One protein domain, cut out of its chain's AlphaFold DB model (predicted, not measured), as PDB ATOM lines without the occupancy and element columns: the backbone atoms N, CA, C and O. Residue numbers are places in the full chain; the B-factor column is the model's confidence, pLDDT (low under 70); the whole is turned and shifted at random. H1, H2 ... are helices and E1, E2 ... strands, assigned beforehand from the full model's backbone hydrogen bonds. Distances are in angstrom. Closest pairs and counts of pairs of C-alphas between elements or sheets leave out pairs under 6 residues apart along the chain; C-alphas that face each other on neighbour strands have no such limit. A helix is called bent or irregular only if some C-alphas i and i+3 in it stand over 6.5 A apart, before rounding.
ATOM      1  N   SER A  70     -43.094 -28.876  26.554       96.19
ATOM      2  CA  SER A  70     -43.443 -30.114  25.847       96.19
ATOM      3  C   SER A  70     -44.636 -29.908  24.913       96.19
ATOM      4  O   SER A  70     -44.639 -30.416  23.792       96.19
ATOM      5  N   SER A  71     -45.625 -29.115  25.331       97.81
ATOM      6  CA  SER A  71     -46.783 -28.782  24.503       97.81
ATOM      7  C   SER A  71     -46.430 -27.878  23.337       97.81
ATOM      8  O   SER A  71     -46.920 -28.109  22.233       97.81
ATOM      9  N   MET A  72     -45.545 -26.900  23.536       97.19
ATOM     10  CA  MET A  72     -45.057 -26.069  22.439       97.19
ATOM     11  C   MET A  72     -44.295 -26.904  21.400       97.19
ATOM     12  O   MET A  72     -44.526 -26.750  20.203       97.19
ATOM     13  N   LEU A  73     -43.433 -27.832  21.834       97.94
ATOM     14  CA  LEU A  73     -42.719 -28.750  20.935       97.94
ATOM     15  C   LEU A  73     -43.691 -29.630  20.133       97.94
ATOM     16  O   LEU A  73     -43.553 -29.734  18.914       97.94
ATOM     17  N   ALA A  74     -44.707 -30.198  20.793       98.56
ATOM     18  CA  ALA A  74     -45.749 -30.982  20.132       98.56
ATOM     19  C   ALA A  74     -46.527 -30.148  19.102       98.56
ATOM     20  O   ALA A  74     -46.684 -30.560  17.952       98.56
ATOM     21  N   GLY A  75     -46.965 -28.949  19.496       98.00
ATOM     22  CA  GLY A  75     -47.694 -28.023  18.634       98.00
ATOM     23  C   GLY A  75     -46.887 -27.643  17.401       98.00
ATOM     24  O   GLY A  75     -47.361 -27.795  16.278       98.00
ATOM     25  N   TYR A  76     -45.634 -27.232  17.579       97.69
ATOM     26  CA  TYR A  76     -44.778 -26.860  16.457       97.69
ATOM     27  C   TYR A  76     -44.462 -28.054  15.537       97.69
ATOM     28  O   TYR A  76     -44.499 -27.919  14.314       97.69
ATOM     29  N   ALA A  77     -44.252 -29.255  16.091       98.25
ATOM     30  CA  ALA A  77     -44.070 -30.471  15.297       98.25
ATOM     31  C   ALA A  77     -45.286 -30.784  14.409       98.25
ATOM     32  O   ALA A  77     -45.106 -31.177  13.256       98.25
ATOM     33  N   THR A  78     -46.513 -30.554  14.894       98.12
ATOM     34  CA  THR A  78     -47.734 -30.747  14.084       98.12
ATOM     35  C   THR A  78     -47.764 -29.819  12.875       98.12
ATOM     36  O   THR A  78     -48.109 -30.239  11.773       98.12
ATOM     37  N   GLN A  79     -47.326 -28.572  13.044       96.75
ATOM     38  CA  GLN A  79     -47.243 -27.617  11.949       96.75
ATOM     39  C   GLN A  79     -46.197 -28.035  10.914       96.75
ATOM     40  O   GLN A  79     -46.469 -27.995   9.715       96.75
ATOM     41  N   ILE A  80     -45.006 -28.437  11.364       96.44
ATOM     42  CA  ILE A  80     -43.925 -28.893  10.483       96.44
ATOM     43  C   ILE A  80     -44.378 -30.107   9.670       96.44
ATOM     44  O   ILE A  80     -44.255 -30.097   8.447       96.44
ATOM     45  N   ALA A  81     -44.982 -31.098  10.325       97.12
ATOM     46  CA  ALA A  81     -45.529 -32.273   9.662       97.12
ATOM     47  C   ALA A  81     -46.628 -31.902   8.648       97.12
ATOM     48  O   ALA A  81     -46.609 -32.381   7.515       97.12
ATOM     49  N   ALA A  82     -47.556 -31.005   9.002       97.06
ATOM     50  CA  ALA A  82     -48.632 -30.573   8.104       97.06
ATOM     51  C   ALA A  82     -48.091 -29.847   6.863       97.06
ATOM     52  O   ALA A  82     -48.532 -30.104   5.744       97.06
ATOM     53  N   ARG A  83     -47.093 -28.978   7.050       95.00
ATOM     54  CA  ARG A  83     -46.420 -28.259   5.960       95.00
ATOM     55  C   ARG A  83     -45.594 -29.177   5.064       95.00
ATOM     56  O   ARG A  83     -45.469 -28.885   3.882       95.00
ATOM     57  N   ALA A  84     -45.019 -30.244   5.616       93.56
ATOM     58  CA  ALA A  84     -44.284 -31.239   4.842       93.56
ATOM     59  C   ALA A  84     -45.216 -32.138   4.007       93.56
ATOM     60  O   ALA A  84     -44.829 -32.564   2.924       93.56
ATOM     61  N   GLU A  85     -46.429 -32.419   4.495       93.88
ATOM     62  CA  GLU A  85     -47.415 -33.266   3.804       93.88
ATOM     63  C   GLU A  85     -48.203 -32.508   2.726       93.88
ATOM     64  O   GLU A  85     -48.412 -33.030   1.634       93.88
ATOM     65  N   SER A  86     -48.692 -31.303   3.036       90.81
ATOM     66  CA  SER A  86     -49.622 -30.565   2.166       90.81
ATOM     67  C   SER A  86     -49.440 -29.047   2.301       90.81
ATOM     68  O   SER A  86     -50.309 -28.368   2.861       90.81
ATOM     69  N   PRO A  87     -48.309 -28.484   1.838       90.25
ATOM     70  CA  PRO A  87     -48.010 -27.058   1.983       90.25
ATOM     71  C   PRO A  87     -49.070 -26.139   1.353       90.25
ATOM     72  O   PRO A  87     -49.282 -25.034   1.845       90.25
ATOM     73  N   GLU A  88     -49.763 -26.588   0.306       90.69
ATOM     74  CA  GLU A  88     -50.844 -25.866  -0.375       90.69
ATOM     75  C   GLU A  88     -52.100 -25.665   0.486       90.69
ATOM     76  O   GLU A  88     -52.872 -24.741   0.235       90.69
ATOM     77  N   ASN A  89     -52.281 -26.484   1.529       88.50
ATOM     78  CA  ASN A  89     -53.405 -26.403   2.468       88.50
ATOM     79  C   ASN A  89     -53.061 -25.598   3.734       88.50
ATOM     80  O   ASN A  89     -53.815 -25.623   4.711       88.50
ATOM     81  N   ILE A  90     -51.917 -24.906   3.736       94.88
ATOM     82  CA  ILE A  90     -51.449 -24.090   4.854       94.88
ATOM     83  C   ILE A  90     -51.501 -22.613   4.470       94.88
ATOM     84  O   ILE A  90     -50.776 -22.141   3.594       94.88
ATOM     85  N   LEU A  91     -52.324 -21.853   5.184       94.12
ATOM     86  CA  LEU A  91     -52.380 -20.404   5.087       94.12
ATOM     87  C   LEU A  91     -51.258 -19.783   5.925       94.12
ATOM     88  O   LEU A  91     -51.108 -20.101   7.104       94.12
ATOM     89  N   LYS A  92     -50.505 -18.855   5.328       94.69
ATOM     90  CA  LYS A  92     -49.518 -18.027   6.026       94.69
ATOM     91  C   LYS A  92     -50.035 -16.597   6.154       94.69
ATOM     92  O   LYS A  92     -50.313 -15.954   5.146       94.69
ATOM     93  N   ILE A  93     -50.139 -16.103   7.383       92.19
ATOM     94  CA  ILE A  93     -50.635 -14.761   7.711       92.19
ATOM     95  C   ILE A  93     -49.469 -13.930   8.230       92.19
ATOM     96  O   ILE A  93     -48.718 -14.403   9.077       92.19
ATOM     97  N   GLY A  94     -49.303 -12.714   7.717       91.31
ATOM     98  CA  GLY A  94     -48.371 -11.725   8.260       91.31
ATOM     99  C   GLY A  94     -49.117 -10.671   9.071       91.31
ATOM    100  O   GLY A  94     -50.206 -10.262   8.675       91.31
ATOM    101  N   MET A  95     -48.519 -10.242  10.175       87.12
ATOM    102  CA  MET A  95     -49.006  -9.159  11.027       87.12
ATOM    103  C   MET A  95     -48.260  -7.852  10.732       87.12
ATOM    104  O   MET A  95     -47.195  -7.858  10.111       87.12
ATOM    105  N   GLU A  96     -48.818  -6.725  11.184       84.56
ATOM    106  CA  GLU A  96     -48.237  -5.387  10.980       84.56
ATOM    107  C   GLU A  96     -46.844  -5.235  11.608       84.56
ATOM    108  O   GLU A  96     -45.987  -4.541  11.065       84.56
ATOM    109  N   ASP A  97     -46.595  -5.932  12.716       81.44
ATOM    110  CA  ASP A  97     -45.311  -5.956  13.421       81.44
ATOM    111  C   ASP A  97     -44.263  -6.883  12.768       81.44
ATOM    112  O   ASP A  97     -43.142  -7.015  13.261       81.44
ATOM    113  N   GLY A  98     -44.614  -7.528  11.652       84.81
ATOM    114  CA  GLY A  98     -43.760  -8.459  10.923       84.81
ATOM    115  C   GLY A  98     -43.801  -9.905  11.426       84.81
ATOM    116  O   GLY A  98     -43.186 -10.764  10.783       84.81
ATOM    117  N   GLN A  99     -44.533 -10.211  12.509       86.50
ATOM    118  CA  GLN A  99     -44.779 -11.594  12.928       86.50
ATOM    119  C   GLN A  99     -45.565 -12.345  11.855       86.50
ATOM    120  O   GLN A  99     -46.362 -11.773  11.107       86.50
ATOM    121  N   LYS A 100     -45.337 -13.655  11.761       92.19
ATOM    122  CA  LYS A 100     -46.032 -14.514  10.806       92.19
ATOM    123  C   LYS A 100     -46.586 -15.739  11.506       92.19
ATOM    124  O   LYS A 100     -45.972 -16.273  12.428       92.19
ATOM    125  N   PHE A 101     -47.738 -16.184  11.026       94.19
ATOM    126  CA  PHE A 101     -48.465 -17.313  11.575       94.19
ATOM    127  C   PHE A 101     -48.889 -18.285  10.482       94.19
ATOM    128  O   PHE A 101     -49.114 -17.893   9.336       94.19
ATOM    129  N   TYR A 102     -49.027 -19.550  10.858       95.12
ATOM    130  CA  TYR A 102     -49.549 -20.619  10.024       95.12
ATOM    131  C   TYR A 102     -50.907 -21.089  10.542       95.12
ATOM    132  O   TYR A 102     -51.076 -21.351  11.731       95.12
ATOM    133  N   LEU A 103     -51.866 -21.237   9.632       93.19
ATOM    134  CA  LEU A 103     -53.191 -21.792   9.891       93.19
ATOM    135  C   LEU A 103     -53.540 -22.835   8.831       93.19
ATOM    136  O   LEU A 103     -53.044 -22.789   7.710       93.19
ATOM    137  N   GLY A 104     -54.426 -23.761   9.178       91.81
ATOM    138  CA  GLY A 104     -54.962 -24.740   8.240       91.81
ATOM    139  C   GLY A 104     -55.500 -25.969   8.953       91.81
ATOM    140  O   GLY A 104     -54.959 -26.394   9.978       91.81
ATOM    141  N   ASP A 105     -56.542 -26.568   8.387       92.62
ATOM    142  CA  ASP A 105     -57.213 -27.735   8.968       92.62
ATOM    143  C   ASP A 105     -56.255 -28.915   9.143       92.62
ATOM    144  O   ASP A 105     -56.366 -29.661  10.111       92.62
ATOM    145  N   LYS A 106     -55.258 -29.047   8.259       95.00
ATOM    146  CA  LYS A 106     -54.212 -30.071   8.360       95.00
ATOM    147  C   LYS A 106     -53.379 -29.957   9.638       95.00
ATOM    148  O   LYS A 106     -53.013 -30.980  10.204       95.00
ATOM    149  N   ILE A 107     -53.132 -28.745  10.140       96.81
ATOM    150  CA  ILE A 107     -52.451 -28.555  11.431       96.81
ATOM    151  C   ILE A 107     -53.344 -29.097  12.552       96.81
ATOM    152  O   ILE A 107     -52.896 -29.898  13.366       96.81
ATOM    153  N   LEU A 108     -54.629 -28.725  12.567       95.88
ATOM    154  CA  LEU A 108     -55.573 -29.181  13.593       95.88
ATOM    155  C   LEU A 108     -55.827 -30.696  13.528       95.88
ATOM    156  O   LEU A 108     -55.948 -31.332  14.572       95.88
ATOM    157  N   GLN A 109     -55.850 -31.290  12.330       96.69
ATOM    158  CA  GLN A 109     -55.922 -32.742  12.150       96.69
ATOM    159  C   GLN A 109     -54.750 -33.441  12.847       96.69
ATOM    160  O   GLN A 109     -54.977 -34.375  13.614       96.69
ATOM    161  N   LYS A 110     -53.521 -32.943  12.671       97.69
ATOM    162  CA  LYS A 110     -52.332 -33.486  13.344       97.69
ATOM    163  C   LYS A 110     -52.350 -33.289  14.855       97.69
ATOM    164  O   LYS A 110     -51.888 -34.159  15.586       97.69
ATOM    165  N   VAL A 111     -52.895 -32.171  15.334       97.94
ATOM    166  CA  VAL A 111     -53.018 -31.901  16.776       97.94
ATOM    167  C   VAL A 111     -54.046 -32.821  17.446       97.94
ATOM    168  O   VAL A 111     -53.788 -33.293  18.554       97.94
ATOM    169  N   PHE A 112     -55.189 -33.085  16.795       97.56
ATOM    170  CA  PHE A 112     -56.372 -33.650  17.464       97.56
ATOM    171  C   PHE A 112     -56.938 -34.953  16.891       97.56
ATOM    172  O   PHE A 112     -57.595 -35.681  17.632       97.56
ATOM    173  N   LEU A 113     -56.786 -35.220  15.591       94.94
ATOM    174  CA  LEU A 113     -57.617 -36.204  14.878       94.94
ATOM    175  C   LEU A 113     -56.847 -37.410  14.344       94.94
ATOM    176  O   LEU A 113     -57.435 -38.476  14.185       94.94
ATOM    177  N   GLU A 114     -55.558 -37.261  14.053       95.19
ATOM    178  CA  GLU A 114     -54.741 -38.383  13.595       95.19
ATOM    179  C   GLU A 114     -54.566 -39.451  14.687       95.19
ATOM    180  O   GLU A 114     -54.628 -39.166  15.888       95.19
ATOM    181  N   THR A 115     -54.319 -40.693  14.257       93.25
ATOM    182  CA  THR A 115     -54.157 -41.866  15.132       93.25
ATOM    183  C   THR A 115     -53.168 -41.606  16.268       93.25
ATOM    184  O   THR A 115     -53.459 -41.915  17.422       93.25
ATOM    185  N   TYR A 116     -52.034 -40.976  15.950       96.31
ATOM    186  CA  TYR A 116     -50.980 -40.621  16.898       96.31
ATOM    187  C   TYR A 116     -50.945 -39.114  17.183       96.31
ATOM    188  O   TYR A 116     -49.873 -38.520  17.301       96.31
ATOM    189  N   SER A 117     -52.113 -38.471  17.277       98.25
ATOM    190  CA  SER A 117     -52.182 -37.046  17.603       98.25
ATOM    191  C   SER A 117     -51.722 -36.772  19.046       98.25
ATOM    192  O   SER A 117     -52.057 -37.540  19.959       98.25
ATOM    193  N   PRO A 118     -50.996 -35.668  19.310       98.62
ATOM    194  CA  PRO A 118     -50.572 -35.313  20.663       98.62
ATOM    195  C   PRO A 118     -51.732 -35.232  21.663       98.62
ATOM    196  O   PRO A 118     -51.584 -35.643  22.813       98.62
ATOM    197  N   TRP A 119     -52.908 -34.751  21.240       98.50
ATOM    198  CA  TRP A 119     -54.076 -34.666  22.116       98.50
ATOM    199  C   TRP A 119     -54.630 -36.042  22.518       98.50
ATOM    200  O   TRP A 119     -55.065 -36.215  23.659       98.50
ATOM    201  N   SER A 120     -54.558 -37.045  21.637       98.06
ATOM    202  CA  SER A 120     -54.902 -38.430  21.992       98.06
ATOM    203  C   SER A 120     -53.990 -38.971  23.099       98.06
ATOM    204  O   SER A 120     -54.479 -39.569  24.059       98.06
ATOM    205  N   PHE A 121     -52.682 -38.698  23.031       98.69
ATOM    206  CA  PHE A 121     -51.734 -39.073  24.089       98.69
ATOM    207  C   PHE A 121     -51.991 -38.335  25.410       98.69
ATOM    208  O   PHE A 121     -51.895 -38.932  26.481       98.69
ATOM    209  N   VAL A 122     -52.389 -37.059  25.355       98.69
ATOM    210  CA  VAL A 122     -52.843 -36.309  26.541       98.69
ATOM    211  C   VAL A 122     -54.037 -37.013  27.195       98.69
ATOM    212  O   VAL A 122     -54.071 -37.185  28.418       98.69
ATOM    213  N   GLY A 123     -54.992 -37.478  26.385       98.25
ATOM    214  CA  GLY A 123     -56.122 -38.288  26.840       98.25
ATOM    215  C   GLY A 123     -55.689 -39.590  27.521       98.25
ATOM    216  O   GLY A 123     -56.173 -39.889  28.615       98.25
ATOM    217  N   GLY A 124     -54.737 -40.315  26.926       98.19
ATOM    218  CA  GLY A 124     -54.152 -41.535  27.496       98.19
ATOM    219  C   GLY A 124     -53.452 -41.297  28.837       98.19
ATOM    220  O   GLY A 124     -53.693 -42.021  29.807       98.19
ATOM    221  N   GLY A 125     -52.659 -40.227  28.948       98.38
ATOM    222  CA  GLY A 125     -52.031 -39.825  30.208       98.38
ATOM    223  C   GLY A 125     -53.068 -39.496  31.286       98.38
ATOM    224  O   GLY A 125     -52.949 -39.931  32.435       98.38
ATOM    225  N   MET A 126     -54.141 -38.787  30.914       98.56
ATOM    226  CA  MET A 126     -55.247 -38.464  31.822       98.56
ATOM    227  C   MET A 126     -56.025 -39.692  32.287       98.56
ATOM    228  O   MET A 126     -56.429 -39.762  33.452       98.56
ATOM    229  N   GLU A 127     -56.245 -40.663  31.405       98.44
ATOM    230  CA  GLU A 127     -56.836 -41.948  31.765       98.44
ATOM    231  C   GLU A 127     -55.964 -42.690  32.779       98.44
ATOM    232  O   GLU A 127     -56.461 -43.074  33.840       98.44
ATOM    233  N   GLN A 128     -54.655 -42.778  32.528       98.31
ATOM    234  CA  GLN A 128     -53.707 -43.463  33.406       98.31
ATOM    235  C   GLN A 128     -53.645 -42.863  34.820       98.31
ATOM    236  O   GLN A 128     -53.458 -43.586  35.802       98.31
ATOM    237  N   ILE A 129     -53.845 -41.549  34.970       98.06
ATOM    238  CA  ILE A 129     -53.897 -40.904  36.292       98.06
ATOM    239  C   ILE A 129     -55.306 -40.875  36.917       98.06
ATOM    240  O   ILE A 129     -55.486 -40.289  37.988       98.06
ATOM    241  N   GLY A 130     -56.300 -41.509  36.285       98.06
ATOM    242  CA  GLY A 130     -57.677 -41.609  36.779       98.06
ATOM    243  C   GLY A 130     -58.508 -40.332  36.598       98.06
ATOM    244  O   GLY A 130     -59.455 -40.094  37.351       98.06
ATOM    245  N   LYS A 131     -58.152 -39.477  35.632       98.31
ATOM    246  CA  LYS A 131     -58.765 -38.159  35.377       98.31
ATOM    247  C   LYS A 131     -59.466 -38.054  34.018       98.31
ATOM    248  O   LYS A 131     -59.805 -36.953  33.590       98.31
ATOM    249  N   VAL A 132     -59.811 -39.182  33.390       97.81
ATOM    250  CA  VAL A 132     -60.527 -39.235  32.096       97.81
ATOM    251  C   VAL A 132     -61.813 -38.395  32.053       97.81
ATOM    252  O   VAL A 132     -62.125 -37.792  31.031       97.81
ATOM    253  N   LYS A 133     -62.560 -38.298  33.164       98.25
ATOM    254  CA  LYS A 133     -63.775 -37.461  33.235       98.25
ATOM    255  C   LYS A 133     -63.467 -35.970  33.092       98.25
ATOM    256  O   LYS A 133     -64.251 -35.258  32.482       98.25
ATOM    257  N   VAL A 134     -62.338 -35.515  33.640       98.06
ATOM    258  CA  VAL A 134     -61.892 -34.119  33.522       98.06
ATOM    259  C   VAL A 134     -61.475 -33.834  32.084       98.06
ATOM    260  O   VAL A 134     -61.905 -32.832  31.531       98.06
ATOM    261  N   PHE A 135     -60.723 -34.749  31.462       98.44
ATOM    262  CA  PHE A 135     -60.331 -34.646  30.054       98.44
ATOM    263  C   PHE A 135     -61.541 -34.551  29.117       98.44
ATOM    264  O   PHE A 135     -61.619 -33.642  28.303       98.44
ATOM    265  N   LYS A 136     -62.535 -35.435  29.277       97.56
ATOM    266  CA  LYS A 136     -63.753 -35.432  28.445       97.56
ATOM    267  C   LYS A 136     -64.631 -34.192  28.630       97.56
ATOM    268  O   LYS A 136     -65.382 -33.853  27.725       97.56
ATOM    269  N   ALA A 137     -64.575 -33.555  29.799       97.94
ATOM    270  CA  ALA A 137     -65.314 -32.330  30.095       97.94
ATOM    271  C   ALA A 137     -64.520 -31.053  29.762       97.94
ATOM    272  O   ALA A 137     -65.030 -29.954  29.975       97.94
ATOM    273  N   PHE A 138     -63.270 -31.179  29.309       98.38
ATOM    274  CA  PHE A 138     -62.428 -30.043  28.966       98.38
ATOM    275  C   PHE A 138     -62.854 -29.458  27.617       98.38
ATOM    276  O   PHE A 138     -62.934 -30.175  26.619       98.38
ATOM    277  N   ASP A 139     -63.123 -28.155  27.589       97.69
ATOM    278  CA  ASP A 139     -63.622 -27.465  26.401       97.69
ATOM    279  C   ASP A 139     -62.477 -27.101  25.449       97.69
ATOM    280  O   ASP A 139     -61.985 -25.976  25.397       97.69
ATOM    281  N   ILE A 140     -62.014 -28.100  24.698       97.06
ATOM    282  CA  ILE A 140     -60.942 -27.906  23.722       97.06
ATOM    283  C   ILE A 140     -61.372 -27.012  22.550       97.06
ATOM    284  O   ILE A 140     -60.531 -26.346  21.947       97.06
ATOM    285  N   GLN A 141     -62.671 -26.968  22.229       96.00
ATOM    286  CA  GLN A 141     -63.199 -26.134  21.146       96.00
ATOM    287  C   GLN A 141     -63.071 -24.652  21.491       96.00
ATOM    288  O   GLN A 141     -62.661 -23.859  20.641       96.00
ATOM    289  N   GLU A 142     -63.347 -24.295  22.745       97.25
ATOM    290  CA  GLU A 142     -63.117 -22.952  23.267       97.25
ATOM    291  C   GLU A 142     -61.638 -22.554  23.144       97.25
ATOM    292  O   GLU A 142     -61.348 -21.489  22.599       97.25
ATOM    293  N   CYS A 143     -60.698 -23.429  23.522       97.25
ATOM    294  CA  CYS A 143     -59.265 -23.141  23.383       97.25
ATOM    295  C   CYS A 143     -58.852 -22.930  21.917       97.25
ATOM    296  O   CYS A 143     -58.073 -22.023  21.615       97.25
ATOM    297  N   VAL A 144     -59.383 -23.738  20.988       96.38
ATOM    298  CA  VAL A 144     -59.137 -23.572  19.546       96.38
ATOM    299  C   VAL A 144     -59.626 -22.202  19.078       96.38
ATOM    300  O   VAL A 144     -58.840 -21.457  18.485       96.38
ATOM    301  N   GLY A 145     -60.878 -21.849  19.387       95.69
ATOM    302  CA  GLY A 145     -61.473 -20.564  19.015       95.69
ATOM    303  C   GLY A 145     -60.708 -19.378  19.597       95.69
ATOM    304  O   GLY A 145     -60.344 -18.459  18.862       95.69
ATOM    305  N   HIS A 146     -60.372 -19.444  20.885       96.31
ATOM    306  CA  HIS A 146     -59.586 -18.415  21.551       96.31
ATOM    307  C   HIS A 146     -58.216 -18.232  20.892       96.31
ATOM    308  O   HIS A 146     -57.863 -17.116  20.523       96.31
ATOM    309  N   SER A 147     -57.477 -19.323  20.649       94.50
ATOM    310  CA  SER A 147     -56.133 -19.263  20.052       94.50
ATOM    311  C   SER A 147     -56.103 -18.619  18.660       94.50
ATOM    312  O   SER A 147     -55.080 -18.074  18.254       94.50
ATOM    313  N   ALA A 148     -57.205 -18.704  17.909       92.00
ATOM    314  CA  ALA A 148     -57.354 -18.019  16.630       92.00
ATOM    315  C   ALA A 148     -57.732 -16.543  16.824       92.00
ATOM    316  O   ALA A 148     -57.217 -15.685  16.113       92.00
ATOM    317  N   GLN A 149     -58.599 -16.247  17.796       93.88
ATOM    318  CA  GLN A 149     -59.073 -14.896  18.090       93.88
ATOM    319  C   GLN A 149     -57.960 -13.964  18.583       93.88
ATOM    320  O   GLN A 149     -57.928 -12.806  18.180       93.88
ATOM    321  N   VAL A 150     -57.066 -14.448  19.449       92.25
ATOM    322  CA  VAL A 150     -55.992 -13.619  20.032       92.25
ATOM    323  C   VAL A 150     -54.716 -13.594  19.191       92.25
ATOM    324  O   VAL A 150     -53.722 -12.992  19.593       92.25
ATOM    325  N   MET A 151     -54.713 -14.233  18.021       89.94
ATOM    326  CA  MET A 151     -53.544 -14.303  17.148       89.94
ATOM    327  C   MET A 151     -53.086 -12.909  16.699       89.94
ATOM    328  O   MET A 151     -53.866 -12.138  16.148       89.94
ATOM    329  N   GLY A 152     -51.804 -12.602  16.924       85.81
ATOM    330  CA  GLY A 152     -51.218 -11.289  16.625       85.81
ATOM    331  C   GLY A 152     -51.502 -10.199  17.666       85.81
ATOM    332  O   GLY A 152     -51.084  -9.066  17.465       85.81
ATOM    333  N   SER A 153     -52.186 -10.522  18.767       90.19
ATOM    334  CA  SER A 153     -52.375  -9.610  19.902       90.19
ATOM    335  C   SER A 153     -51.383  -9.891  21.034       90.19
ATOM    336  O   SER A 153     -50.762 -10.956  21.076       90.19
ATOM    337  N   ASP A 154     -51.295  -8.973  21.998       87.56
ATOM    338  CA  ASP A 154     -50.489  -9.145  23.216       87.56
ATOM    339  C   ASP A 154     -50.928 -10.361  24.055       87.56
ATOM    340  O   ASP A 154     -50.120 -10.951  24.773       87.56
ATOM    341  N   ASP A 155     -52.189 -10.787  23.922       89.69
ATOM    342  CA  ASP A 155     -52.735 -11.950  24.624       89.69
ATOM    343  C   ASP A 155     -52.323 -13.285  23.989       89.69
ATOM    344  O   ASP A 155     -52.523 -14.336  24.597       89.69
ATOM    345  N   PHE A 156     -51.722 -13.287  22.791       90.19
ATOM    346  CA  PHE A 156     -51.444 -14.524  22.056       90.19
ATOM    347  C   PHE A 156     -50.556 -15.504  22.826       90.19
ATOM    348  O   PHE A 156     -50.763 -16.710  22.759       90.19
ATOM    349  N   TYR A 157     -49.570 -14.994  23.559       88.62
ATOM    350  CA  TYR A 157     -48.634 -15.817  24.325       88.62
ATOM    351  C   TYR A 157     -49.105 -16.070  25.766       88.62
ATOM    352  O   TYR A 157     -48.384 -16.694  26.541       88.62
ATOM    353  N   ASN A 158     -50.287 -15.582  26.152       89.75
ATOM    354  CA  ASN A 158     -50.766 -15.628  27.527       89.75
ATOM    355  C   ASN A 158     -51.636 -16.867  27.780       89.75
ATOM    356  O   ASN A 158     -52.762 -16.964  27.301       89.75
ATOM    357  N   ILE A 159     -51.127 -17.795  28.592       93.00
ATOM    358  CA  ILE A 159     -51.880 -18.977  29.018       93.00
ATOM    359  C   ILE A 159     -52.889 -18.587  30.110       93.00
ATOM    360  O   ILE A 159     -52.513 -18.058  31.163       93.00
ATOM    361  N   ARG A 160     -54.172 -18.896  29.900       94.00
ATOM    362  CA  ARG A 160     -55.315 -18.485  30.735       94.00
ATOM    363  C   ARG A 160     -55.495 -19.354  31.978       94.00
ATOM    364  O   ARG A 160     -56.541 -19.953  32.225       94.00
ATOM    365  N   VAL A 161     -54.458 -19.388  32.808       93.50
ATOM    366  CA  VAL A 161     -54.446 -20.044  34.122       93.50
ATOM    367  C   VAL A 161     -54.310 -19.018  35.252       93.50
ATOM    368  O   VAL A 161     -53.878 -17.888  35.013       93.50
ATOM    369  N   PRO A 162     -54.666 -19.367  36.506       91.88
ATOM    370  CA  PRO A 162     -54.442 -18.477  37.642       91.88
ATOM    371  C   PRO A 162     -52.973 -18.044  37.744       91.88
ATOM    372  O   PRO A 162     -52.073 -18.824  37.445       91.88
ATOM    373  N   LYS A 163     -52.717 -16.819  38.216       86.81
ATOM    374  CA  LYS A 163     -51.376 -16.199  38.214       86.81
ATOM    375  C   LYS A 163     -50.288 -17.035  38.904       86.81
ATOM    376  O   LYS A 163     -49.148 -17.032  38.469       86.81
ATOM    377  N   ASN A 164     -50.628 -17.776  39.958       84.56
ATOM    378  CA  ASN A 164     -49.707 -18.677  40.666       84.56
ATOM    379  C   ASN A 164     -49.411 -19.992  39.912       84.56
ATOM    380  O   ASN A 164     -48.616 -20.803  40.379       84.56
ATOM    381  N   HIS A 165     -50.072 -20.218  38.777       86.75
ATOM    382  CA  HIS A 165     -49.873 -21.346  37.874       86.75
ATOM    383  C   HIS A 165     -49.434 -20.917  36.472       86.75
ATOM    384  O   HIS A 165     -49.270 -21.792  35.622       86.75
ATOM    385  N   GLN A 166     -49.243 -19.617  36.216       85.25
ATOM    386  CA  GLN A 166     -48.714 -19.173  34.932       85.25
ATOM    387  C   GLN A 166     -47.305 -19.746  34.733       85.25
ATOM    388  O   GLN A 166     -46.455 -19.564  35.609       85.25
ATOM    389  N   PRO A 167     -47.053 -20.469  33.628       83.88
ATOM    390  CA  PRO A 167     -45.695 -20.830  33.264       83.88
ATOM    391  C   PRO A 167     -44.937 -19.573  32.833       83.88
ATOM    392  O   PRO A 167     -45.508 -18.690  32.190       83.88
ATOM    393  N   ASP A 168     -43.641 -19.521  33.128       75.44
ATOM    394  CA  ASP A 168     -42.756 -18.563  32.473       75.44
ATOM    395  C   ASP A 168     -42.662 -18.961  30.993       75.44
ATOM    396  O   ASP A 168     -42.010 -19.945  30.634       75.44
ATOM    397  N   VAL A 169     -43.398 -18.250  30.138       66.88
ATOM    398  CA  VAL A 169     -43.456 -18.543  28.702       66.88
ATOM    399  C   VAL A 169     -42.092 -18.256  28.086       66.88
ATOM    400  O   VAL A 169     -41.531 -17.172  28.266       66.88
ATOM    401  N   LEU A 170     -41.554 -19.225  27.340       68.81
ATOM    402  CA  LEU A 170     -40.312 -19.023  26.601       68.81
ATOM    403  C   LEU A 170     -40.510 -17.916  25.566       68.81
ATOM    404  O   LEU A 170     -41.423 -17.982  24.740       68.81
ATOM    405  N   ALA A 171     -39.614 -16.928  25.567       78.06
ATOM    406  CA  ALA A 171     -39.584 -15.950  24.493       78.06
ATOM    407  C   ALA A 171     -39.387 -16.677  23.143       78.06
ATOM    408  O   ALA A 171     -38.666 -17.681  23.094       78.06
ATOM    409  N   PRO A 172     -39.950 -16.181  22.023       80.31
ATOM    410  CA  PRO A 172     -39.886 -16.874  20.731       80.31
ATOM    411  C   PRO A 172     -38.470 -17.274  20.291       80.31
ATOM    412  O   PRO A 172     -38.268 -18.348  19.728       80.31
ATOM    413  N   LYS A 173     -37.470 -16.436  20.597       82.44
ATOM    414  CA  LYS A 173     -36.048 -16.734  20.375       82.44
ATOM    415  C   LYS A 173     -35.599 -17.990  21.128       82.44
ATOM    416  O   LYS A 173     -34.948 -18.850  20.540       82.44
ATOM    417  N   ASP A 174     -35.899 -18.064  22.419       84.62
ATOM    418  CA  ASP A 174     -35.422 -19.141  23.285       84.62
ATOM    419  C   ASP A 174     -36.110 -20.454  22.898       84.62
ATOM    420  O   ASP A 174     -35.472 -21.505  22.823       84.62
ATOM    421  N   PHE A 175     -37.392 -20.377  22.521       89.75
ATOM    422  CA  PHE A 175     -38.093 -21.515  21.941       89.75
ATOM    423  C   PHE A 175     -37.503 -21.947  20.587       89.75
ATOM    424  O   PHE A 175     -37.384 -23.144  20.346       89.75
ATOM    425  N   ALA A 176     -37.067 -21.025  19.722       90.56
ATOM    426  CA  ALA A 176     -36.408 -21.378  18.460       90.56
ATOM    427  C   ALA A 176     -35.068 -22.109  18.665       90.56
ATOM    428  O   ALA A 176     -34.767 -23.064  17.944       90.56
ATOM    429  N   GLU A 177     -34.271 -21.702  19.657       89.88
ATOM    430  CA  GLU A 177     -33.020 -22.386  20.020       89.88
ATOM    431  C   GLU A 177     -33.277 -23.782  20.608       89.88
ATOM    432  O   GLU A 177     -32.595 -24.749  20.242       89.88
ATOM    433  N   LEU A 178     -34.297 -23.904  21.465       90.56
ATOM    434  CA  LEU A 178     -34.739 -25.188  21.999       90.56
ATOM    435  C   LEU A 178     -35.243 -26.111  20.886       90.56
ATOM    436  O   LEU A 178     -34.763 -27.236  20.762       90.56
ATOM    437  N   TRP A 179     -36.158 -25.625  20.044       94.38
ATOM    438  CA  TRP A 179     -36.697 -26.371  18.910       94.38
ATOM    439  C   TRP A 179     -35.583 -26.886  18.010       94.38
ATOM    440  O   TRP A 179     -35.595 -28.056  17.635       94.38
ATOM    441  N   LYS A 180     -34.593 -26.050  17.683       93.12
ATOM    442  CA  LYS A 180     -33.441 -26.471  16.884       93.12
ATOM    443  C   LYS A 180     -32.731 -27.666  17.522       93.12
ATOM    444  O   LYS A 180     -32.496 -28.661  16.851       93.12
ATOM    445  N   THR A 181     -32.445 -27.589  18.817       92.38
ATOM    446  CA  THR A 181     -31.733 -28.650  19.540       92.38
ATOM    447  C   THR A 181     -32.556 -29.943  19.598       92.38
ATOM    448  O   THR A 181     -32.045 -31.019  19.293       92.38
ATOM    449  N   CYS A 182     -33.843 -29.849  19.938       94.31
ATOM    450  CA  CYS A 182     -34.741 -31.001  20.023       94.31
ATOM    451  C   CYS A 182     -35.022 -31.633  18.654       94.31
ATOM    452  O   CYS A 182     -35.054 -32.852  18.541       94.31
ATOM    453  N   SER A 183     -35.213 -30.823  17.611       94.19
ATOM    454  CA  SER A 183     -35.461 -31.313  16.251       94.19
ATOM    455  C   SER A 183     -34.218 -31.942  15.631       94.19
ATOM    456  O   SER A 183     -34.344 -32.974  14.982       94.19
ATOM    457  N   GLU A 184     -33.018 -31.401  15.871       93.81
ATOM    458  CA  GLU A 184     -31.761 -32.046  15.475       93.81
ATOM    459  C   GLU A 184     -31.626 -33.424  16.140       93.81
ATOM    460  O   GLU A 184     -31.384 -34.407  15.438       93.81
ATOM    461  N   HIS A 185     -31.874 -33.522  17.453       93.50
ATOM    462  CA  HIS A 185     -31.840 -34.799  18.182       93.50
ATOM    463  C   HIS A 185     -32.884 -35.793  17.663       93.50
ATOM    464  O   HIS A 185     -32.534 -36.899  17.258       93.50
ATOM    465  N   LEU A 186     -34.154 -35.383  17.586       94.75
ATOM    466  CA  LEU A 186     -35.237 -36.255  17.135       94.75
ATOM    467  C   LEU A 186     -35.048 -36.690  15.682       94.75
ATOM    468  O   LEU A 186     -35.198 -37.868  15.383       94.75
ATOM    469  N   SER A 187     -34.650 -35.782  14.783       94.81
ATOM    470  CA  SER A 187     -34.380 -36.115  13.376       94.81
ATOM    471  C   SER A 187     -33.269 -37.149  13.217       94.81
ATOM    472  O   SER A 187     -33.254 -37.906  12.244       94.81
ATOM    473  N   ALA A 188     -32.344 -37.201  14.179       91.19
ATOM    474  CA  ALA A 188     -31.268 -38.166  14.161       91.19
ATOM    475  C   ALA A 188     -31.731 -39.582  14.544       91.19
ATOM    476  O   ALA A 188     -30.986 -40.531  14.313       91.19
ATOM    477  N   ILE A 189     -32.940 -39.739  15.083       92.69
ATOM    478  CA  ILE A 189     -33.463 -41.002  15.619       92.69
ATOM    479  C   ILE A 189     -34.710 -41.429  14.843       92.69
ATOM    480  O   ILE A 189     -34.792 -42.558  14.372       92.69
ATOM    481  N   VAL A 190     -35.634 -40.491  14.634       94.88
ATOM    482  CA  VAL A 190     -36.856 -40.625  13.840       94.88
ATOM    483  C   VAL A 190     -36.811 -39.587  12.708       94.88
ATOM    484  O   VAL A 190     -37.253 -38.451  12.888       94.88
ATOM    485  N   PRO A 191     -36.266 -39.922  11.521       92.69
ATOM    486  CA  PRO A 191     -36.111 -38.953  10.431       92.69
ATOM    487  C   PRO A 191     -37.438 -38.493   9.806       92.69
ATOM    488  O   PRO A 191     -37.514 -37.402   9.238       92.69
ATOM    489  N   ASN A 192     -38.486 -39.316   9.890       95.19
ATOM    490  CA  ASN A 192     -39.792 -39.015   9.316       95.19
ATOM    491  C   ASN A 192     -40.542 -37.972  10.160       95.19
ATOM    492  O   ASN A 192     -41.065 -38.282  11.230       95.19
ATOM    493  N   GLN A 193     -40.656 -36.746   9.647       95.75
ATOM    494  CA  GLN A 193     -41.335 -35.642  10.336       95.75
ATOM    495  C   GLN A 193     -42.820 -35.904  10.614       95.75
ATOM    496  O   GLN A 193     -43.365 -35.309  11.541       95.75
ATOM    497  N   GLN A 194     -43.469 -36.806   9.867       97.25
ATOM    498  CA  GLN A 194     -44.862 -37.185  10.133       97.25
ATOM    499  C   GLN A 194     -45.030 -37.912  11.476       97.25
ATOM    500  O   GLN A 194     -46.102 -37.857  12.065       97.25
ATOM    501  N   GLU A 195     -43.967 -38.526  12.002       98.00
ATOM    502  CA  GLU A 195     -43.980 -39.259  13.276       98.00
ATOM    503  C   GLU A 195     -43.653 -38.356  14.480       98.00
ATOM    504  O   GLU A 195     -43.880 -38.731  15.634       98.00
ATOM    505  N   TRP A 196     -43.141 -37.141  14.246       98.31
ATOM    506  CA  TRP A 196     -42.722 -36.227  15.315       98.31
ATOM    507  C   TRP A 196     -43.868 -35.778  16.232       98.31
ATOM    508  O   TRP A 196     -43.649 -35.755  17.446       98.31
ATOM    509  N   PRO A 197     -45.080 -35.451  15.726       98.56
ATOM    510  CA  PRO A 197     -46.229 -35.173  16.586       98.56
ATOM    511  C   PRO A 197     -46.495 -36.305  17.579       98.56
ATOM    512  O   PRO A 197     -46.642 -36.044  18.770       98.56
ATOM    513  N   GLY A 198     -46.466 -37.557  17.118       98.56
ATOM    514  CA  GLY A 198     -46.641 -38.726  17.976       98.56
ATOM    515  C   GLY A 198     -45.540 -38.849  19.027       98.56
ATOM    516  O   GLY A 198     -45.839 -39.062  20.201       98.56
ATOM    517  N   CYS A 199     -44.276 -38.642  18.640       98.62
ATOM    518  CA  CYS A 199     -43.141 -38.681  19.572       98.62
ATOM    519  C   CYS A 199     -43.317 -37.658  20.707       98.62
ATOM    520  O   CYS A 199     -43.181 -37.993  21.883       98.62
ATOM    521  N   TYR A 200     -43.687 -36.415  20.384       98.69
ATOM    522  CA  TYR A 200     -43.981 -35.409  21.409       98.69
ATOM    523  C   TYR A 200     -45.304 -35.667  22.147       98.69
ATOM    524  O   TYR A 200     -45.447 -35.271  23.303       98.69
ATOM    525  N   GLY A 201     -46.250 -36.383  21.539       98.69
ATOM    526  CA  GLY A 201     -47.419 -36.930  22.222       98.69
ATOM    527  C   GLY A 201     -47.028 -37.868  23.366       98.69
ATOM    528  O   GLY A 201     -47.501 -37.700  24.487       98.69
ATOM    529  N   VAL A 202     -46.086 -38.786  23.139       98.75
ATOM    530  CA  VAL A 202     -45.537 -39.662  24.192       98.75
ATOM    531  C   VAL A 202     -44.870 -38.845  25.307       98.75
ATOM    532  O   VAL A 202     -45.083 -39.138  26.485       98.75
ATOM    533  N   VAL A 203     -44.132 -37.779  24.968       98.50
ATOM    534  CA  VAL A 203     -43.578 -36.843  25.968       98.50
ATOM    535  C   VAL A 203     -44.695 -36.237  26.823       98.50
ATOM    536  O   VAL A 203     -44.586 -36.224  28.047       98.50
ATOM    537  N   LEU A 204     -45.792 -35.779  26.209       98.62
ATOM    538  CA  LEU A 204     -46.945 -35.218  26.926       98.62
ATOM    539  C   LEU A 204     -47.657 -36.245  27.809       98.62
ATOM    540  O   LEU A 204     -48.038 -35.922  28.935       98.62
ATOM    541  N   HIS A 205     -47.797 -37.485  27.337       98.56
ATOM    542  CA  HIS A 205     -48.329 -38.591  28.136       98.56
ATOM    543  C   HIS A 205     -47.523 -38.755  29.429       98.56
ATOM    544  O   HIS A 205     -48.089 -38.780  30.524       98.56
ATOM    545  N   GLN A 206     -46.192 -38.798  29.318       97.50
ATOM    546  CA  GLN A 206     -45.301 -38.889  30.475       97.50
ATOM    547  C   GLN A 206     -45.359 -37.634  31.351       97.50
ATOM    548  O   GLN A 206     -45.400 -37.748  32.578       97.50
ATOM    549  N   ALA A 207     -45.427 -36.444  30.755       95.88
ATOM    550  CA  ALA A 207     -45.534 -35.184  31.482       95.88
ATOM    551  C   ALA A 207     -46.784 -35.138  32.379       95.88
ATOM    552  O   ALA A 207     -46.698 -34.729  33.536       95.88
ATOM    553  N   ILE A 208     -47.928 -35.632  31.896       97.50
ATOM    554  CA  ILE A 208     -49.173 -35.714  32.680       97.50
ATOM    555  C   ILE A 208     -49.037 -36.677  33.859       97.50
ATOM    556  O   ILE A 208     -49.496 -36.368  34.961       97.50
ATOM    557  N   ILE A 209     -48.386 -37.826  33.657       96.31
ATOM    558  CA  ILE A 209     -48.123 -38.779  34.744       96.31
ATOM    559  C   ILE A 209     -47.271 -38.116  35.829       96.31
ATOM    560  O   ILE A 209     -47.606 -38.217  37.010       96.31
ATOM    561  N   HIS A 210     -46.217 -37.397  35.439       92.00
ATOM    562  CA  HIS A 210     -45.335 -36.687  36.368       92.00
ATOM    563  C   HIS A 210     -46.033 -35.517  37.068       92.00
ATOM    564  O   HIS A 210     -45.722 -35.209  38.214       92.00
ATOM    565  N   ALA A 211     -47.013 -34.893  36.415       92.56
ATOM    566  CA  ALA A 211     -47.802 -33.804  36.976       92.56
ATOM    567  C   ALA A 211     -48.833 -34.260  38.028       92.56
ATOM    568  O   ALA A 211     -49.406 -33.429  38.746       92.56
ATOM    569  N   LYS A 212     -49.080 -35.573  38.148       93.75
ATOM    570  CA  LYS A 212     -50.086 -36.140  39.052       93.75
ATOM    571  C   LYS A 212     -49.834 -35.724  40.502       93.75
ATOM    572  O   LYS A 212     -48.820 -36.062  41.101       93.75
ATOM    573  N   GLY A 213     -50.821 -35.054  41.095       91.31
ATOM    574  CA  GLY A 213     -50.771 -34.617  42.495       91.31
ATOM    575  C   GLY A 213     -49.943 -33.351  42.737       91.31
ATOM    576  O   GLY A 213     -49.914 -32.883  43.869       91.31
ATOM    577  N   ILE A 214     -49.321 -32.784  41.698       92.06
ATOM    578  CA  ILE A 214     -48.553 -31.532  41.771       92.06
ATOM    579  C   ILE A 214     -49.403 -30.348  41.293       92.06
ATOM    580  O   ILE A 214     -49.359 -29.269  41.878       92.06
ATOM    581  N   ILE A 215     -50.196 -30.551  40.239       92.69
ATOM    582  CA  ILE A 215     -51.040 -29.520  39.629       92.69
ATOM    583  C   ILE A 215     -52.462 -30.046  39.420       92.69
ATOM    584  O   ILE A 215     -52.678 -31.243  39.209       92.69
ATOM    585  N   ASP A 216     -53.444 -29.147  39.488       95.94
ATOM    586  CA  ASP A 216     -54.821 -29.493  39.157       95.94
ATOM    587  C   ASP A 216     -54.920 -29.954  37.684       95.94
ATOM    588  O   ASP A 216     -54.391 -29.279  36.794       95.94
ATOM    589  N   PRO A 217     -55.602 -31.079  37.387       97.62
ATOM    590  CA  PRO A 217     -55.702 -31.602  36.027       97.62
ATOM    591  C   PRO A 217     -56.305 -30.623  35.014       97.62
ATOM    592  O   PRO A 217     -55.898 -30.640  33.857       97.62
ATOM    593  N   LYS A 218     -57.250 -29.759  35.412       97.56
ATOM    594  CA  LYS A 218     -57.833 -28.764  34.502       97.56
ATOM    595  C   LYS A 218     -56.818 -27.671  34.172       97.56
ATOM    596  O   LYS A 218     -56.738 -27.247  33.022       97.56
ATOM    597  N   ILE A 219     -56.008 -27.259  35.149       97.25
ATOM    598  CA  ILE A 219     -54.900 -26.321  34.920       97.25
ATOM    599  C   ILE A 219     -53.863 -26.949  33.981       97.25
ATOM    600  O   ILE A 219     -53.468 -26.306  33.014       97.25
ATOM    601  N   ALA A 220     -53.482 -28.213  34.198       97.69
ATOM    602  CA  ALA A 220     -52.566 -28.920  33.300       97.69
ATOM    603  C   ALA A 220     -53.096 -28.985  31.860       97.69
ATOM    604  O   ALA A 220     -52.356 -28.673  30.933       97.69
ATOM    605  N   LEU A 221     -54.377 -29.325  31.663       98.56
ATOM    606  CA  LEU A 221     -54.991 -29.335  30.328       98.56
ATOM    607  C   LEU A 221     -55.009 -27.955  29.680       98.56
ATOM    608  O   LEU A 221     -54.774 -27.867  28.482       98.56
ATOM    609  N   THR A 222     -55.241 -26.898  30.460       98.06
ATOM    610  CA  THR A 222     -55.225 -25.518  29.952       98.06
ATOM    611  C   THR A 222     -53.830 -25.143  29.460       98.06
ATOM    612  O   THR A 222     -53.689 -24.709  28.320       98.06
ATOM    613  N   ILE A 223     -52.791 -25.407  30.266       97.69
ATOM    614  CA  ILE A 223     -51.394 -25.191  29.860       97.69
ATOM    615  C   ILE A 223     -51.090 -25.974  28.584       97.69
ATOM    616  O   ILE A 223     -50.561 -25.400  27.636       97.69
ATOM    617  N   ILE A 224     -51.452 -27.258  28.543       98.31
ATOM    618  CA  ILE A 224     -51.150 -28.120  27.402       98.31
ATOM    619  C   ILE A 224     -51.851 -27.632  26.134       98.31
ATOM    620  O   ILE A 224     -51.206 -27.448  25.103       98.31
ATOM    621  N   ALA A 225     -53.169 -27.435  26.199       98.31
ATOM    622  CA  ALA A 225     -53.989 -27.095  25.046       98.31
ATOM    623  C   ALA A 225     -53.577 -25.748  24.448       98.31
ATOM    624  O   ALA A 225     -53.318 -25.664  23.248       98.31
ATOM    625  N   GLU A 226     -53.469 -24.711  25.277       97.44
ATOM    626  CA  GLU A 226     -53.168 -23.365  24.796       97.44
ATOM    627  C   GLU A 226     -51.728 -23.258  24.295       97.44
ATOM    628  O   GLU A 226     -51.517 -22.775  23.186       97.44
ATOM    629  N   SER A 227     -50.744 -23.810  25.013       96.75
ATOM    630  CA  SER A 227     -49.339 -23.775  24.571       96.75
ATOM    631  C   SER A 227     -49.130 -24.533  23.256       96.75
ATOM    632  O   SER A 227     -48.395 -24.083  22.376       96.75
ATOM    633  N   MET A 228     -49.810 -25.673  23.093       97.75
ATOM    634  CA  MET A 228     -49.776 -26.461  21.861       97.75
ATOM    635  C   MET A 228     -50.419 -25.710  20.691       97.75
ATOM    636  O   MET A 228     -49.846 -25.668  19.602       97.75
ATOM    637  N   LEU A 229     -51.572 -25.072  20.911       97.38
ATOM    638  CA  LEU A 229     -52.270 -24.280  19.896       97.38
ATOM    639  C   LEU A 229     -51.536 -22.990  19.522       97.38
ATOM    640  O   LEU A 229     -51.647 -22.546  18.378       97.38
ATOM    641  N   ILE A 230     -50.817 -22.375  20.458       95.06
ATOM    642  CA  ILE A 230     -49.943 -21.228  20.197       95.06
ATOM    643  C   ILE A 230     -48.809 -21.677  19.279       95.06
ATOM    644  O   ILE A 230     -48.660 -21.167  18.168       95.06
ATOM    645  N   ALA A 231     -48.050 -22.692  19.700       95.75
ATOM    646  CA  ALA A 231     -46.873 -23.137  18.969       95.75
ATOM    647  C   ALA A 231     -47.201 -23.741  17.600       95.75
ATOM    648  O   ALA A 231     -46.427 -23.563  16.663       95.75
ATOM    649  N   SER A 232     -48.369 -24.370  17.430       96.94
ATOM    650  CA  SER A 232     -48.800 -24.882  16.122       96.94
ATOM    651  C   SER A 232     -48.977 -23.784  15.068       96.94
ATOM    652  O   SER A 232     -49.041 -24.081  13.876       96.94
ATOM    653  N   LYS A 233     -49.053 -22.513  15.475       95.44
ATOM    654  CA  LYS A 233     -49.224 -21.371  14.572       95.44
ATOM    655  C   LYS A 233     -47.946 -20.575  14.346       95.44
ATOM    656  O   LYS A 233     -47.917 -19.793  13.409       95.44
TER     657      LYS A 233
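What this domain is: This is residues 70 to 233 of the 241 residues of an uncharacterized protein of Candidatus Saccharibacteria bacterium (UniProt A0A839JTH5). The core is a bundle of four helices, H1, H3, H8 and H9: H8 runs side by side with H1 and with H3, and H9 packs on H1 at a steeper tilt. A small hairpin, E1 and E2, lies at one end of the longest axis and H4 near the other; H2 packs on H1, H5 packs on H9, and H7 runs crosswise on another side, close to H1. The printed part has 164 residues, with the order H1 E1 E2 H2 H3 H4 H5 H6 H7 H8 H9; it is mostly helix, and its one sheet, E1 - E2, is antiparallel. It is compact and rounded, with a radius of gyration of the C-alphas of 15.2 A and spans of 40 by 36 by 27 A.

How they stand to each other: Begin with H1, residues 70 to 85. The hairpin of E1, residues 91 to 94, and E2, residues 100 to 103, has N 91 and O 103 within hydrogen-bond range at 2.8 A. H2, residues 105 to 112, touches residues 75 to 82 of H1, closest at C-alphas 107 and 79, 5.3 A, at a steep tilt of 38 degrees. H3, residues 118 to 128, touches H2 only at the corner, at C-alphas 119 and 112, 5.3 A. H4, residues 132 to 136, touches H3 at C-alphas 132 and 126, 5.3 A. Go on to H5, residues 140 to 149, H6, residues 154 to 157, and H7, residues 172 to 187. H7 is close to H1 but not clearly touching, C-alphas 179 and 73 being 6.8 A apart. H8, residues 193 to 211, touches H1 at C-alphas 200 and 74, 4.9 A, at a shallow tilt of 15 degrees, opposite ways. H8 touches H3 at C-alphas 201 and 118, 3.9 A. H9, residues 217 to 231, touches residues 71 to 76 of H1, closest at C-alphas 228 and 75, 4.1 A. H9 touches H5 with residues 225 to 230 alone, closest at C-alphas 226 and 143, 6.3 A. H9 and H6 only just touch, with 3 pairs of C-alphas within 8 A, the closest being 230 and 157, 6.9 A. Every O i to N i+4 pair is within hydrogen-bond range in H1, H2, H3, H4, H5, H7 and H9; H8 has 13 of 15, and H6 is too short for such a pair, with its one O i to N i+3 pair out of range.

Where its parts are: Find C-alpha 70 at (-43.443, -30.114, 25.847); from there H1 runs 22.6 A. H7 is 21.3 A long and H8 27.5 A. H6 is irregular, C-alphas 154 and 157 being 7.0 A apart, and H8 only just, C-alphas 194 and 197 being 6.9 A apart. H9 runs 21.0 A to C-alpha 231 at (-46.873, -23.137, 18.969).

The domain as a whole: The C-alphas farthest apart, of Glu 96 and Gly 130, are 45.5 A apart. The printed part has no cut. The one long link is H6 to H7, residues 158 to 171, where residues 169 to 170 are under pLDDT 70.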